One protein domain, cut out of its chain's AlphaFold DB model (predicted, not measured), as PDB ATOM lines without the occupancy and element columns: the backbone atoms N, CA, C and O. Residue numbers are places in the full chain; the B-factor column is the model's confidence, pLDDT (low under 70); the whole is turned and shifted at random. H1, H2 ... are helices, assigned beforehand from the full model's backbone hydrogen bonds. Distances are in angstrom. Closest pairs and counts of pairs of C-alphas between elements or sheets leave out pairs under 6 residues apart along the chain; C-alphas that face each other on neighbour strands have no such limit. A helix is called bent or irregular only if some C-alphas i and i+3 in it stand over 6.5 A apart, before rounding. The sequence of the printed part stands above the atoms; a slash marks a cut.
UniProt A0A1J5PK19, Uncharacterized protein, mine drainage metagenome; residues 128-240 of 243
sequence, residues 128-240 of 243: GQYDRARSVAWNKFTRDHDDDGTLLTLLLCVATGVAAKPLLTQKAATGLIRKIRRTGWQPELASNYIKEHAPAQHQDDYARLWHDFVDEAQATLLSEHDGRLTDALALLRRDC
ATOM      1  N   GLY A 128      28.835  36.288 -44.863       49.88
ATOM      2  CA  GLY A 128      27.650  36.537 -44.037       49.88
ATOM      3  C   GLY A 128      27.483  35.570 -42.852       49.88
ATOM      4  O   GLY A 128      26.873  35.932 -41.844       49.88
ATOM      5  N   GLN A 129      28.020  34.350 -42.940       49.56
ATOM      6  CA  GLN A 129      27.950  33.312 -41.905       49.56
ATOM      7  C   GLN A 129      28.992  33.511 -40.808       49.56
ATOM      8  O   GLN A 129      28.640  33.423 -39.625       49.56
ATOM      9  N   TYR A 130      30.237  33.834 -41.169       48.34
ATOM     10  CA  TYR A 130      31.241  34.253 -40.191       48.34
ATOM     11  C   TYR A 130      30.772  35.515 -39.469       48.34
ATOM     12  O   TYR A 130      30.754  35.532 -38.240       48.34
ATOM     13  N   ASP A 131      30.278  36.519 -40.193       51.53
ATOM     14  CA  ASP A 131      29.801  37.756 -39.576       51.53
ATOM     15  C   ASP A 131      28.559  37.549 -38.702       51.53
ATOM     16  O   ASP A 131      28.476  38.139 -37.622       51.53
ATOM     17  N   ARG A 132      27.617  36.666 -39.071       56.66
ATOM     18  CA  ARG A 132      26.457  36.339 -38.215       56.66
ATOM     19  C   ARG A 132      26.836  35.545 -36.975       56.66
ATOM     20  O   ARG A 132      26.344  35.869 -35.898       56.66
ATOM     21  N   ALA A 133      27.676  34.518 -37.084       54.88
ATOM     22  CA  ALA A 133      28.088  33.727 -35.923       54.88
ATOM     23  C   ALA A 133      28.909  34.575 -34.936       54.88
ATOM     24  O   ALA A 133      28.681  34.507 -33.724       54.88
ATOM     25  N   ARG A 134      29.797  35.432 -35.461       59.91
ATOM     26  CA  ARG A 134      30.530  36.453 -34.699       59.91
ATOM     27  C   ARG A 134      29.573  37.430 -34.024       59.91
ATOM     28  O   ARG A 134      29.620  37.567 -32.805       59.91
ATOM     29  N   SER A 135      28.619  37.975 -34.776       61.94
ATOM     30  CA  SER A 135      27.596  38.887 -34.249       61.94
ATOM     31  C   SER A 135      26.711  38.236 -33.183       61.94
ATOM     32  O   SER A 135      26.383  38.886 -32.204       61.94
ATOM     33  N   VAL A 136      26.358  36.950 -33.287       65.19
ATOM     34  CA  VAL A 136      25.591  36.249 -32.237       65.19
ATOM     35  C   VAL A 136      26.423  36.067 -30.966       65.19
ATOM     36  O   VAL A 136      25.915  36.281 -29.865       65.19
ATOM     37  N   ALA A 137      27.695  35.677 -31.097       68.19
ATOM     38  CA  ALA A 137      28.599  35.559 -29.955       68.19
ATOM     39  C   ALA A 137      28.832  36.923 -29.283       68.19
ATOM     40  O   ALA A 137      28.789  37.014 -28.055       68.19
ATOM     41  N   TRP A 138      28.999  37.978 -30.082       80.38
ATOM     42  CA  TRP A 138      29.150  39.353 -29.622       80.38
ATOM     43  C   TRP A 138      27.880  39.895 -28.969       80.38
ATOM     44  O   TRP A 138      27.941  40.329 -27.828       80.38
ATOM     45  N   ASN A 139      26.713  39.766 -29.602       74.12
ATOM     46  CA  ASN A 139      25.439  40.226 -29.040       74.12
ATOM     47  C   ASN A 139      25.093  39.482 -27.747       74.12
ATOM     48  O   ASN A 139      24.573  40.065 -26.803       74.12
ATOM     49  N   LYS A 140      25.436  38.191 -27.641       75.94
ATOM     50  CA  LYS A 140      25.297  37.445 -26.381       75.94
ATOM     51  C   LYS A 140      26.257  37.948 -25.298       75.94
ATOM     52  O   LYS A 140      25.919  37.903 -24.113       75.94
ATOM     53  N   PHE A 141      27.456  38.364 -25.695       76.75
ATOM     54  CA  PHE A 141      28.480  38.901 -24.807       76.75
ATOM     55  C   PHE A 141      28.100  40.289 -24.284       76.75
ATOM     56  O   PHE A 141      28.098  40.482 -23.070       76.75
ATOM     57  N   THR A 142      27.704  41.202 -25.172       79.06
ATOM     58  CA  THR A 142      27.277  42.565 -24.832       79.06
ATOM     59  C   THR A 142      25.863  42.620 -24.257       79.06
ATOM     60  O   THR A 142      25.557  43.531 -23.500       79.06
ATOM     61  N   ARG A 143      25.017  41.617 -24.536       70.81
ATOM     62  CA  ARG A 143      23.586  41.571 -24.173       70.81
ATOM     63  C   ARG A 143      22.819  42.795 -24.675       70.81
ATOM     64  O   ARG A 143      22.041  43.374 -23.926       70.81
ATOM     65  N   ASP A 144      23.090  43.181 -25.918       66.12
ATOM     66  CA  ASP A 144      22.520  44.359 -26.585       66.12
ATOM     67  C   ASP A 144      22.866  45.708 -25.923       66.12
ATOM     68  O   ASP A 144      22.296  46.731 -26.288       66.12
ATOM     69  N   HIS A 145      23.817  45.738 -24.981       71.31
ATOM     70  CA  HIS A 145      24.403  46.989 -24.507       71.31
ATOM     71  C   HIS A 145      25.414  47.519 -25.524       71.31
ATOM     72  O   HIS A 145      26.299  46.787 -25.973       71.31
ATOM     73  N   ASP A 146      25.290  48.800 -25.849       67.62
ATOM     74  CA  ASP A 146      26.154  49.540 -26.765       67.62
ATOM     75  C   ASP A 146      26.944  50.664 -26.071       67.62
ATOM     76  O   ASP A 146      27.703  51.367 -26.731       67.62
ATOM     77  N   ASP A 147      26.815  50.812 -24.746       87.19
ATOM     78  CA  ASP A 147      27.553  51.813 -23.978       87.19
ATOM     79  C   ASP A 147      29.003  51.387 -23.679       87.19
ATOM     80  O   ASP A 147      29.276  50.244 -23.287       87.19
ATOM     81  N   ASP A 148      29.929  52.342 -23.807       91.31
ATOM     82  CA  ASP A 148      31.369  52.138 -23.605       91.31
ATOM     83  C   ASP A 148      31.687  51.534 -22.228       91.31
ATOM     84  O   ASP A 148      32.529  50.642 -22.119       91.31
ATOM     85  N   GLY A 149      30.974  51.960 -21.181       91.31
ATOM     86  CA  GLY A 149      31.183  51.488 -19.811       91.31
ATOM     87  C   GLY A 149      30.907  49.992 -19.658       91.31
ATOM     88  O   GLY A 149      31.713  49.256 -19.072       91.31
ATOM     89  N   THR A 150      29.802  49.498 -20.220       90.62
ATOM     90  CA  THR A 150      29.484  48.064 -20.248       90.62
ATOM     91  C   THR A 150      30.520  47.295 -21.059       90.62
ATOM     92  O   THR A 150      31.012  46.256 -20.599       90.62
ATOM     93  N   LEU A 151      30.885  47.802 -22.238       92.50
ATOM     94  CA  LEU A 151      31.837  47.132 -23.118       92.50
ATOM     95  C   LEU A 151      33.218  47.003 -22.459       92.50
ATOM     96  O   LEU A 151      33.754  45.894 -22.381       92.50
ATOM     97  N   LEU A 152      33.752  48.085 -21.889       96.00
ATOM     98  CA  LEU A 152      35.016  48.077 -21.146       96.00
ATOM     99  C   LEU A 152      34.970  47.123 -19.945       96.00
ATOM    100  O   LEU A 152      35.922  46.379 -19.705       96.00
ATOM    101  N   THR A 153      33.839  47.047 -19.238       95.31
ATOM    102  CA  THR A 153      33.652  46.106 -18.117       95.31
ATOM    103  C   THR A 153      33.767  44.648 -18.564       95.31
ATOM    104  O   THR A 153      34.425  43.824 -17.915       95.31
ATOM    105  N   LEU A 154      33.119  44.313 -19.679       93.56
ATOM    106  CA  LEU A 154      33.129  42.969 -20.238       93.56
ATOM    107  C   LEU A 154      34.520  42.599 -20.770       93.56
ATOM    108  O   LEU A 154      35.020  41.514 -20.463       93.56
ATOM    109  N   LEU A 155      35.172  43.504 -21.503       95.31
ATOM    110  CA  LEU A 155      36.528  43.314 -22.025       95.31
ATOM    111  C   LEU A 155      37.556  43.178 -20.897       95.31
ATOM    112  O   LEU A 155      38.402  42.287 -20.948       95.31
ATOM    113  N   LEU A 156      37.423  43.944 -19.811       95.69
ATOM    114  CA  LEU A 156      38.248  43.785 -18.612       95.69
ATOM    115  C   LEU A 156      38.097  42.385 -17.993       95.69
ATOM    116  O   LEU A 156      39.080  41.789 -17.542       95.69
ATOM    117  N   CYS A 157      36.890  41.810 -17.991       92.94
ATOM    118  CA  CYS A 157      36.683  40.431 -17.540       92.94
ATOM    119  C   CYS A 157      37.391  39.412 -18.451       92.94
ATOM    120  O   CYS A 157      38.002  38.463 -17.953       92.94
ATOM    121  N   VAL A 158      37.356  39.625 -19.770       92.69
ATOM    122  CA  VAL A 158      38.062  38.786 -20.754       92.69
ATOM    123  C   VAL A 158      39.577  38.882 -20.562       92.69
ATOM    124  O   VAL A 158      40.233  37.856 -20.386       92.69
ATOM    125  N   ALA A 159      40.120  40.100 -20.470       94.31
ATOM    126  CA  ALA A 159      41.543  40.386 -20.254       94.31
ATOM    127  C   ALA A 159      42.098  39.855 -18.920       94.31
ATOM    128  O   ALA A 159      43.307  39.788 -18.701       94.31
ATOM    129  N   THR A 160      41.211  39.478 -17.998       91.38
ATOM    130  CA  THR A 160      41.561  38.874 -16.709       91.38
ATOM    131  C   THR A 160      41.198  37.395 -16.627       91.38
ATOM    132  O   THR A 160      41.424  36.769 -15.586       91.38
ATOM    133  N   GLY A 161      40.646  36.805 -17.692       85.56
ATOM    134  CA  GLY A 161      40.250  35.399 -17.750       85.56
ATOM    135  C   GLY A 161      39.205  35.031 -16.696       85.56
ATOM    136  O   GLY A 161      39.339  34.006 -16.021       85.56
ATOM    137  N   VAL A 162      38.222  35.902 -16.459       85.12
ATOM    138  CA  VAL A 162      37.046  35.594 -15.632       85.12
ATOM    139  C   VAL A 162      35.780  35.617 -16.484       85.12
ATOM    140  O   VAL A 162      35.756  36.177 -17.574       85.12
ATOM    141  N   ALA A 163      34.701  35.015 -15.979       82.00
ATOM    142  CA  ALA A 163      33.412  35.068 -16.660       82.00
ATOM    143  C   ALA A 163      32.936  36.523 -16.819       82.00
ATOM    144  O   ALA A 163      32.833  37.248 -15.825       82.00
ATOM    145  N   ALA A 164      32.620  36.913 -18.054       86.31
ATOM    146  CA  ALA A 164      32.199  38.263 -18.398       86.31
ATOM    147  C   ALA A 164      30.860  38.630 -17.744       86.31
ATOM    148  O   ALA A 164      29.885  37.871 -17.794       86.31
ATOM    149  N   LYS A 165      30.829  39.801 -17.102       85.06
ATOM    150  CA  LYS A 165      29.639  40.377 -16.473       85.06
ATOM    151  C   LYS A 165      29.548  41.854 -16.858       85.06
ATOM    152  O   LYS A 165      30.554  42.538 -16.717       85.06
ATOM    153  N   PRO A 166      28.371  42.349 -17.279       86.31
ATOM    154  CA  PRO A 166      28.204  43.744 -17.703       86.31
ATOM    155  C   PRO A 166      28.232  44.736 -16.530       86.31
ATOM    156  O   PRO A 166      28.326  45.936 -16.733       86.31
ATOM    157  N   LEU A 167      28.145  44.227 -15.297       90.06
ATOM    158  CA  LEU A 167      28.215  45.000 -14.065       90.06
ATOM    159  C   LEU A 167      29.090  44.258 -13.057       90.06
ATOM    160  O   LEU A 167      28.893  43.063 -12.790       90.06
ATOM    161  N   LEU A 168      30.034  44.978 -12.465       90.50
ATOM    162  CA  LEU A 168      30.876  44.489 -11.385       90.50
ATOM    163  C   LEU A 168      30.417  45.085 -10.062       90.50
ATOM    164  O   LEU A 168      30.196  46.280  -9.941       90.50
ATOM    165  N   THR A 169      30.351  44.260  -9.023       93.81
ATOM    166  CA  THR A 169      30.288  44.804  -7.663       93.81
ATOM    167  C   THR A 169      31.660  45.334  -7.263       93.81
ATOM    168  O   THR A 169      32.680  44.804  -7.717       93.81
ATOM    169  N   GLN A 170      31.726  46.282  -6.326       93.38
ATOM    170  CA  GLN A 170      33.005  46.740  -5.767       93.38
ATOM    171  C   GLN A 170      33.894  45.570  -5.305       93.38
ATOM    172  O   GLN A 170      35.106  45.568  -5.534       93.38
ATOM    173  N   LYS A 171      33.308  44.518  -4.712       92.62
ATOM    174  CA  LYS A 171      34.036  43.298  -4.317       92.62
ATOM    175  C   LYS A 171      34.623  42.553  -5.521       92.62
ATOM    176  O   LYS A 171      35.759  42.085  -5.439       92.62
ATOM    177  N   ALA A 172      33.870  42.429  -6.614       90.69
ATOM    178  CA  ALA A 172      34.337  41.787  -7.841       90.69
ATOM    179  C   ALA A 172      35.453  42.601  -8.513       90.69
ATOM    180  O   ALA A 172      36.501  42.035  -8.815       90.69
ATOM    181  N   ALA A 173      35.279  43.921  -8.640       94.06
ATOM    182  CA  ALA A 173      36.294  44.831  -9.173       94.06
ATOM    183  C   ALA A 173      37.597  44.771  -8.354       94.06
ATOM    184  O   ALA A 173      38.682  44.588  -8.898       94.06
ATOM    185  N   THR A 174      37.489  44.785  -7.023       94.56
ATOM    186  CA  THR A 174      38.644  44.608  -6.126       94.56
ATOM    187  C   THR A 174      39.347  43.262  -6.365       94.56
ATOM    188  O   THR A 174      40.575  43.177  -6.365       94.56
ATOM    189  N   GLY A 175      38.577  42.186  -6.557       93.00
ATOM    190  CA  GLY A 175      39.110  40.860  -6.876       93.00
ATOM    191  C   GLY A 175      39.853  40.819  -8.214       93.00
ATOM    192  O   GLY A 175      40.906  40.185  -8.296       93.00
ATOM    193  N   LEU A 176      39.344  41.528  -9.224       94.38
ATOM    194  CA  LEU A 176      39.981  41.667 -10.532       94.38
ATOM    195  C   LEU A 176      41.314  42.403 -10.444       94.38
ATOM    196  O   LEU A 176      42.318  41.857 -10.893       94.38
ATOM    197  N   ILE A 177      41.354  43.567  -9.789       96.12
ATOM    198  CA  ILE A 177      42.592  44.344  -9.608       96.12
ATOM    199  C   ILE A 177      43.662  43.488  -8.915       96.12
ATOM    200  O   ILE A 177      44.809  43.421  -9.356       96.12
ATOM    201  N   ARG A 178      43.290  42.751  -7.859       94.75
ATOM    202  CA  ARG A 178      44.222  41.837  -7.176       94.75
ATOM    203  C   ARG A 178      44.717  40.714  -8.080       94.75
ATOM    204  O   ARG A 178      45.875  40.322  -7.970       94.75
ATOM    205  N   LYS A 179      43.852  40.168  -8.941       92.94
ATOM    206  CA  LYS A 179      44.250  39.139  -9.907       92.94
ATOM    207  C   LYS A 179      45.245  39.720 -10.909       92.94
ATOM    208  O   LYS A 179      46.312  39.137 -11.045       92.94
ATOM    209  N   ILE A 180      44.938  40.879 -11.496       95.38
ATOM    210  CA  ILE A 180      45.815  41.614 -12.420       95.38
ATOM    211  C   ILE A 180      47.211  41.789 -11.821       95.38
ATOM    212  O   ILE A 180      48.193  41.365 -12.419       95.38
ATOM    213  N   ARG A 181      47.311  42.322 -10.599       94.94
ATOM    214  CA  ARG A 181      48.614  42.547  -9.954       94.94
ATOM    215  C   ARG A 181      49.360  41.256  -9.624       94.94
ATOM    216  O   ARG A 181      50.580  41.227  -9.648       94.94
ATOM    217  N   ARG A 182      48.638  40.174  -9.324       93.00
ATOM    218  CA  ARG A 182      49.246  38.882  -8.977       93.00
ATOM    219  C   ARG A 182      49.728  38.097 -10.196       93.00
ATOM    220  O   ARG A 182      50.720  37.389 -10.091       93.00
ATOM    221  N   THR A 183      48.982  38.123 -11.299       89.81
ATOM    222  CA  THR A 183      49.225  37.247 -12.462       89.81
ATOM    223  C   THR A 183      49.685  37.994 -13.708       89.81
ATOM    224  O   THR A 183      49.899  37.358 -14.735       89.81
ATOM    225  N   GLY A 184      49.806  39.317 -13.633       89.31
ATOM    226  CA  GLY A 184      49.934  40.181 -14.801       89.31
ATOM    227  C   GLY A 184      48.581  40.452 -15.460       89.31
ATOM    228  O   GLY A 184      47.619  39.685 -15.310       89.31
ATOM    229  N   TRP A 185      48.515  41.569 -16.183       93.94
ATOM    230  CA  TRP A 185      47.389  41.910 -17.047       93.94
ATOM    231  C   TRP A 185      47.629  41.368 -18.459       93.94
ATOM    232  O   TRP A 185      48.760  41.423 -18.930       93.94
ATOM    233  N   GLN A 186      46.588  40.847 -19.114       95.00
ATOM    234  CA  GLN A 186      46.658  40.303 -20.478       95.00
ATOM    235  C   GLN A 186      45.629  41.002 -21.378       95.00
ATOM    236  O   GLN A 186      44.607  40.401 -21.738       95.00
ATOM    237  N   PRO A 187      45.831  42.292 -21.698       95.81
ATOM    238  CA  PRO A 187      44.890  43.050 -22.516       95.81
ATOM    239  C   PRO A 187      44.702  42.472 -23.927       95.81
ATOM    240  O   PRO A 187      43.644  42.649 -24.530       95.81
ATOM    241  N   GLU A 188      45.668  41.700 -24.423       95.31
ATOM    242  CA  GLU A 188      45.639  41.051 -25.734       95.31
ATOM    243  C   GLU A 188      44.512  40.019 -25.855       95.31
ATOM    244  O   GLU A 188      43.998  39.809 -26.950       95.31
ATOM    245  N   LEU A 189      44.080  39.396 -24.750       92.38
ATOM    246  CA  LEU A 189      42.939  38.472 -24.773       92.38
ATOM    247  C   LEU A 189      41.655  39.185 -25.206       92.38
ATOM    248  O   LEU A 189      40.874  38.633 -25.977       92.38
ATOM    249  N   ALA A 190      41.449  40.414 -24.733       94.88
ATOM    250  CA  ALA A 190      40.312  41.233 -25.128       94.88
ATOM    251  C   ALA A 190      40.470  41.754 -26.564       94.88
ATOM    252  O   ALA A 190      39.517  41.671 -27.336       94.88
ATOM    253  N   SER A 191      41.672  42.178 -26.969       94.19
ATOM    254  CA  SER A 191      41.950  42.575 -28.358       94.19
ATOM    255  C   SER A 191      41.676  41.440 -29.353       94.19
ATOM    256  O   SER A 191      41.035  41.654 -30.383       94.19
ATOM    257  N   ASN A 192      42.095  40.213 -29.029       89.94
ATOM    258  CA  ASN A 192      41.812  39.029 -29.843       89.94
ATOM    259  C   ASN A 192      40.314  38.717 -29.865       89.94
ATOM    260  O   ASN A 192      39.771  38.444 -30.928       89.94
ATOM    261  N   TYR A 193      39.621  38.842 -28.730       89.31
ATOM    262  CA  TYR A 193      38.172  38.640 -28.668       89.31
ATOM    263  C   TYR A 193      37.404  39.639 -29.553       89.31
ATOM    264  O   TYR A 193      36.496  39.246 -30.284       89.31
ATOM    265  N   ILE A 194      37.792  40.921 -29.548       90.69
ATOM    266  CA  ILE A 194      37.246  41.937 -30.466       90.69
ATOM    267  C   ILE A 194      37.525  41.525 -31.912       90.69
ATOM    268  O   ILE A 194      36.611  41.517 -32.739       90.69
ATOM    269  N   LYS A 195      38.768  41.128 -32.213       88.12
ATOM    270  CA  LYS A 195      39.174  40.695 -33.556       88.12
ATOM    271  C   LYS A 195      38.358  39.500 -34.064       88.12
ATOM    272  O   LYS A 195      37.999  39.453 -35.238       88.12
ATOM    273  N   GLU A 196      38.080  38.546 -33.185       83.56
ATOM    274  CA  GLU A 196      37.429  37.281 -33.516       83.56
ATOM    275  C   GLU A 196      35.907  37.361 -33.515       83.56
ATOM    276  O   GLU A 196      35.281  36.574 -34.217       83.56
ATOM    277  N   HIS A 197      35.291  38.273 -32.755       84.88
ATOM    278  CA  HIS A 197      33.846  38.227 -32.509       84.88
ATOM    279  C   HIS A 197      33.100  39.526 -32.796       84.88
ATOM    280  O   HIS A 197      31.919  39.449 -33.120       84.88
ATOM    281  N   ALA A 198      33.734  40.699 -32.734       85.81
ATOM    282  CA  ALA A 198      33.014  41.945 -32.992       85.81
ATOM    283  C   ALA A 198      32.496  42.021 -34.443       85.81
ATOM    284  O   ALA A 198      33.179  41.515 -35.345       85.81
ATOM    285  N   PRO A 199      31.337  42.666 -34.687       82.00
ATOM    286  CA  PRO A 199      30.867  42.989 -36.031       82.00
ATOM    287  C   PRO A 199      31.914  43.801 -36.795       82.00
ATOM    288  O   PRO A 199      32.416  44.796 -36.271       82.00
ATOM    289  N   ALA A 200      32.208  43.414 -38.041       79.69
ATOM    290  CA  ALA A 200      33.254  44.045 -38.851       79.69
ATOM    291  C   ALA A 200      33.097  45.575 -38.950       79.69
ATOM    292  O   ALA A 200      34.076  46.303 -38.838       79.69
ATOM    293  N   GLN A 201      31.856  46.064 -39.061       80.81
ATOM    294  CA  GLN A 201      31.545  47.493 -39.177       80.81
ATOM    295  C   GLN A 201      31.906  48.343 -37.940       80.81
ATOM    296  O   GLN A 201      32.033  49.553 -38.072       80.81
ATOM    297  N   HIS A 202      32.047  47.735 -36.756       83.81
ATOM    298  CA  HIS A 202      32.367  48.433 -35.496       83.81
ATOM    299  C   HIS A 202      33.680  47.953 -34.871       83.81
ATOM    300  O   HIS A 202      34.065  48.392 -33.790       83.81
ATOM    301  N   GLN A 203      34.368  47.021 -35.530       86.50
ATOM    302  CA  GLN A 203      35.543  46.360 -34.982       86.50
ATOM    303  C   GLN A 203      36.678  47.347 -34.684       86.50
ATOM    304  O   GLN A 203      37.278  47.262 -33.612       86.50
ATOM    305  N   ASP A 204      36.934  48.291 -35.591       89.38
ATOM    306  CA  ASP A 204      37.980  49.304 -35.422       89.38
ATOM    307  C   ASP A 204      37.666  50.272 -34.273       89.38
ATOM    308  O   ASP A 204      38.565  50.641 -33.514       89.38
ATOM    309  N   ASP A 205      36.395  50.639 -34.102       91.25
ATOM    310  CA  ASP A 205      35.956  51.532 -33.028       91.25
ATOM    311  C   ASP A 205      36.105  50.858 -31.660       91.25
ATOM    312  O   ASP A 205      36.685  51.436 -30.741       91.25
ATOM    313  N   TYR A 206      35.677  49.598 -31.531       93.69
ATOM    314  CA  TYR A 206      35.850  48.835 -30.291       93.69
ATOM    315  C   TYR A 206      37.319  48.552 -29.976       93.69
ATOM    316  O   TYR A 206      37.716  48.584 -28.811       93.69
ATOM    317  N   ALA A 207      38.137  48.284 -30.998       94.31
ATOM    318  CA  ALA A 207      39.571  48.096 -30.823       94.31
ATOM    319  C   ALA A 207      40.244  49.381 -30.325       94.31
ATOM    320  O   ALA A 207      41.076  49.310 -29.421       94.31
ATOM    321  N   ARG A 208      39.856  50.544 -30.866       95.81
ATOM    322  CA  ARG A 208      40.353  51.848 -30.412       95.81
ATOM    323  C   ARG A 208      39.936  52.140 -28.976       95.81
ATOM    324  O   ARG A 208      40.804  52.408 -28.161       95.81
ATOM    325  N   LEU A 209      38.650  51.993 -28.652       96.19
ATOM    326  CA  LEU A 209      38.139  52.179 -27.290       96.19
ATOM    327  C   LEU A 209      38.914  51.326 -26.275       96.19
ATOM    328  O   LEU A 209      39.316  51.808 -25.217       96.19
ATOM    329  N   TRP A 210      39.138  50.050 -26.602       97.56
ATOM    330  CA  TRP A 210      39.889  49.148 -25.736       97.56
ATOM    331  C   TRP A 210      41.354  49.560 -25.594       97.56
ATOM    332  O   TRP A 210      41.883  49.551 -24.486       97.56
ATOM    333  N   HIS A 211      42.008  49.926 -26.697       97.81
ATOM    334  CA  HIS A 211      43.398  50.365 -26.685       97.81
ATOM    335  C   HIS A 211      43.588  51.641 -25.857       97.81
ATOM    336  O   HIS A 211      44.449  51.658 -24.982       97.81
ATOM    337  N   ASP A 212      42.730  52.644 -26.056       97.44
ATOM    338  CA  ASP A 212      42.769  53.911 -25.323       97.44
ATOM    339  C   ASP A 212      42.601  53.677 -23.811       97.44
ATOM    340  O   ASP A 212      43.352  54.219 -22.996       97.44
ATOM    341  N   PHE A 213      41.667  52.797 -23.420       97.94
ATOM    342  CA  PHE A 213      41.505  52.396 -22.022       97.94
ATOM    343  C   PHE A 213      42.744  51.676 -21.475       97.94
ATOM    344  O   PHE A 213      43.152  51.935 -20.344       97.94
ATOM    345  N   VAL A 214      43.346  50.762 -22.244       97.56
ATOM    346  CA  VAL A 214      44.548  50.031 -21.815       97.56
ATOM    347  C   VAL A 214      45.706  50.985 -21.568       97.56
ATOM    348  O   VAL A 214      46.310  50.928 -20.494       97.56
ATOM    349  N   ASP A 215      45.958  51.887 -22.510       96.94
ATOM    350  CA  ASP A 215      47.045  52.856 -22.438       96.94
ATOM    351  C   ASP A 215      46.919  53.768 -21.208       96.94
ATOM    352  O   ASP A 215      47.911  54.019 -20.516       96.94
ATOM    353  N   GLU A 216      45.704  54.208 -20.866       96.06
ATOM    354  CA  GLU A 216      45.472  55.031 -19.674       96.06
ATOM    355  C   GLU A 216      45.493  54.210 -18.369       96.06
ATOM    356  O   GLU A 216      46.054  54.633 -17.350       96.06
ATOM    357  N   ALA A 217      44.889  53.020 -18.369       96.12
ATOM    358  CA  ALA A 217      44.640  52.256 -17.151       96.12
ATOM    359  C   ALA A 217      45.835  51.422 -16.681       96.12
ATOM    360  O   ALA A 217      45.936  51.126 -15.483       96.12
ATOM    361  N   GLN A 218      46.743  51.033 -17.581       95.00
ATOM    362  CA  GLN A 218      47.788  50.044 -17.301       95.00
ATOM    363  C   GLN A 218      48.653  50.411 -16.093       95.00
ATOM    364  O   GLN A 218      48.844  49.584 -15.195       95.00
ATOM    365  N   ALA A 219      49.140  51.652 -16.039       95.12
ATOM    366  CA  ALA A 219      49.999  52.119 -14.953       95.12
ATOM    367  C   ALA A 219      49.286  52.055 -13.592       95.12
ATOM    368  O   ALA A 219      49.856  51.592 -12.603       95.12
ATOM    369  N   THR A 220      48.015  52.454 -13.547       96.31
ATOM    370  CA  THR A 220      47.208  52.497 -12.320       96.31
ATOM    371  C   THR A 220      46.807  51.094 -11.851       96.31
ATOM    372  O   THR A 220      46.920  50.764 -10.666       96.31
ATOM    373  N   LEU A 221      46.373  50.227 -12.772       95.62
ATOM    374  CA  LEU A 221      45.941  48.866 -12.442       95.62
ATOM    375  C   LEU A 221      47.107  47.994 -11.951       95.62
ATOM    376  O   LEU A 221      46.916  47.194 -11.028       95.62
ATOM    377  N   LEU A 222      48.309  48.183 -12.505       94.56
ATOM    378  CA  LEU A 222      49.517  47.437 -12.131       94.56
ATOM    379  C   LEU A 222      50.319  48.067 -10.981       94.56
ATOM    380  O   LEU A 222      51.227  47.422 -10.465       94.56
ATOM    381  N   SER A 223      49.996  49.288 -10.547       93.75
ATOM    382  CA  SER A 223      50.767  49.995  -9.515       93.75
ATOM    383  C   SER A 223      50.797  49.249  -8.177       93.75
ATOM    384  O   SER A 223      49.774  49.074  -7.519       93.75
ATOM    385  N   GLU A 224      51.985  48.872  -7.703       89.50
ATOM    386  CA  GLU A 224      52.164  48.280  -6.367       89.50
ATOM    387  C   GLU A 224      52.036  49.310  -5.229       89.50
ATOM    388  O   GLU A 224      51.780  48.943  -4.081       89.50
ATOM    389  N   HIS A 225      52.156  50.602  -5.546       88.50
ATOM    390  CA  HIS A 225      52.133  51.704  -4.579       88.50
ATOM    391  C   HIS A 225      50.723  51.966  -4.028       88.50
ATOM    392  O   HIS A 225      50.562  52.437  -2.902       88.50
ATOM    393  N   ASP A 226      49.688  51.600  -4.786       89.44
ATOM    394  CA  ASP A 226      48.289  51.710  -4.377       89.44
ATOM    395  C   ASP A 226      47.852  50.471  -3.574       89.44
ATOM    396  O   ASP A 226      47.040  49.657  -4.016       89.44
ATOM    397  N   GLY A 227      48.412  50.280  -2.377       81.50
ATOM    398  CA  GLY A 227      48.134  49.099  -1.545       81.50
ATOM    399  C   GLY A 227      46.671  48.973  -1.084       81.50
ATOM    400  O   GLY A 227      46.206  47.873  -0.775       81.50
ATOM    401  N   ARG A 228      45.921  50.086  -1.056       89.38
ATOM    402  CA  ARG A 228      44.485  50.114  -0.715       89.38
ATOM    403  C   ARG A 228      43.570  49.972  -1.933       89.38
ATOM    404  O   ARG A 228      42.357  49.888  -1.744       89.38
ATOM    405  N   LEU A 229      44.130  49.893  -3.140       94.81
ATOM    406  CA  LEU A 229      43.400  49.800  -4.408       94.81
ATOM    407  C   LEU A 229      42.486  51.012  -4.663       94.81
ATOM    408  O   LEU A 229      41.471  50.878  -5.339       94.81
ATOM    409  N   THR A 230      42.776  52.165  -4.052       94.38
ATOM    410  CA  THR A 230      41.909  53.350  -4.105       94.38
ATOM    411  C   THR A 230      41.908  53.963  -5.497       94.38
ATOM    412  O   THR A 230      40.830  54.167  -6.054       94.38
ATOM    413  N   ASP A 231      43.087  54.160  -6.083       94.75
ATOM    414  CA  ASP A 231      43.227  54.764  -7.409       94.75
ATOM    415  C   ASP A 231      42.726  53.802  -8.489       94.75
ATOM    416  O   ASP A 231      41.952  54.185  -9.364       94.75
ATOM    417  N   ALA A 232      43.063  52.515  -8.362       95.94
ATOM    418  CA  ALA A 232      42.572  51.487  -9.274       95.94
ATOM    419  C   ALA A 232      41.038  51.347  -9.238       95.94
ATOM    420  O   ALA A 232      40.409  51.198 -10.282       95.94
ATOM    421  N   LEU A 233      40.407  51.418  -8.059       96.44
ATOM    422  CA  LEU A 233      38.941  51.387  -7.961       96.44
ATOM    423  C   LEU A 233      38.286  52.678  -8.461       96.44
ATOM    424  O   LEU A 233      37.177  52.610  -8.986       96.44
ATOM    425  N   ALA A 234      38.919  53.837  -8.272       96.12
ATOM    426  CA  ALA A 234      38.419  55.102  -8.802       96.12
ATOM    427  C   ALA A 234      38.423  55.094 -10.335       96.12
ATOM    428  O   ALA A 234      37.411  55.443 -10.937       96.12
ATOM    429  N   LEU A 235      39.505  54.599 -10.944       96.81
ATOM    430  CA  LEU A 235      39.604  54.410 -12.390       96.81
ATOM    431  C   LEU A 235      38.507  53.475 -12.906       96.81
ATOM    432  O   LEU A 235      37.735  53.851 -13.781       96.81
ATOM    433  N   LEU A 236      38.355  52.286 -12.305       96.69
ATOM    434  CA  LEU A 236      37.317  51.351 -12.751       96.69
ATOM    435  C   LEU A 236      35.896  51.901 -12.584       96.69
ATOM    436  O   LEU A 236      35.022  51.519 -13.342       96.69
ATOM    437  N   ARG A 237      35.626  52.785 -11.619       95.88
ATOM    438  CA  ARG A 237      34.306  53.431 -11.490       95.88
ATOM    439  C   ARG A 237      34.062  54.538 -12.509       95.88
ATOM    440  O   ARG A 237      32.908  54.886 -12.733       95.88
ATOM    441  N   ARG A 238      35.128  55.134 -13.041       95.88
ATOM    442  CA  ARG A 238      35.050  56.181 -14.057       95.88
ATOM    443  C   ARG A 238      34.725  55.579 -15.422       95.88
ATOM    444  O   ARG A 238      33.842  56.090 -16.097       95.88
ATOM    445  N   ASP A 239      35.399  54.482 -15.769       94.69
ATOM    446  CA  ASP A 239      35.381  53.940 -17.136       94.69
ATOM    447  C   ASP A 239      34.634  52.609 -17.267       94.69
ATOM    448  O   ASP A 239      34.351  52.160 -18.372       94.69
ATOM    449  N   CYS A 240      34.335  51.931 -16.157       95.50
ATOM    450  CA  CYS A 240      33.604  50.668 -16.152       95.50
ATOM    451  C   CYS A 240      32.351  50.759 -15.271       95.50
ATOM    452  O   CYS A 240      32.225  51.579 -14.361       95.50
TER     453      CYS A 240
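This is residues 128 to 240 of the 243 residues of an uncharacterized protein of mine drainage metagenome (UniProt A0A1J5PK19). An elongated body of mostly crossed helices has the long H5 along one side, with H4 folded back beside its first part and H6 beside its last part. H2 crosses H5 in the middle, with H1 at one end of the body and H3 toward the other. The printed part has 113 residues, with six named helices, H1 to H6, and no named strand: all helix. It is compact, with a radius of gyration of the C-alphas of 14.1 A, yet a rod in outline, 49 by 23 by 22 A.

H1, residues 128 to 142, touches H2, residues 148 to 159, with residues 141 to 142 alone, about perpendicular at 82 degrees; the closest C-alphas, of Thr 142 and Leu 151, are 6.7 A apart. H2 touches H5, residues 200 to 222, at Leu 152 and Trp 210, C-alphas 6.8 A apart, only just about perpendicular at 70.2 degrees; H5 uses residues 209 to 213 alone. H4, residues 187 to 197, and H5 form a hairpin, opposite ways at a shallow tilt of 12 degrees, closest at C-alphas 191 and 207, 6.5 A. H5 and H6, residues 230 to 239, form another at 15 degrees, closest at C-alphas 221 and 232, 5.3 A. H3, residues 170 to 183, touches H6, closest at C-alphas 174 and 233, 7.0 A; H1 and H3 are apart. Every O i to N i+4 pair is within hydrogen-bond range in H1, H2, H3, H4 and H6, and 15 of 19 in H5.

H1 begins at C-alpha 128 (27.650, 36.537, -44.037) and spans 20.1 A, H3 20.0 A. H5 spans 31.5 A, with a kink of 44 degrees near residue 216; it is irregular, C-alphas 201 and 204 being 7.7 A apart. H6 ends at C-alpha 239 (35.381, 53.940, -17.136).

The C-alphas farthest apart, of Gly 128 and His 225, are 48.9 A apart. The printed part has no cut and no long link. Residues 128 to 137, 144 and 146 have pLDDT under 70.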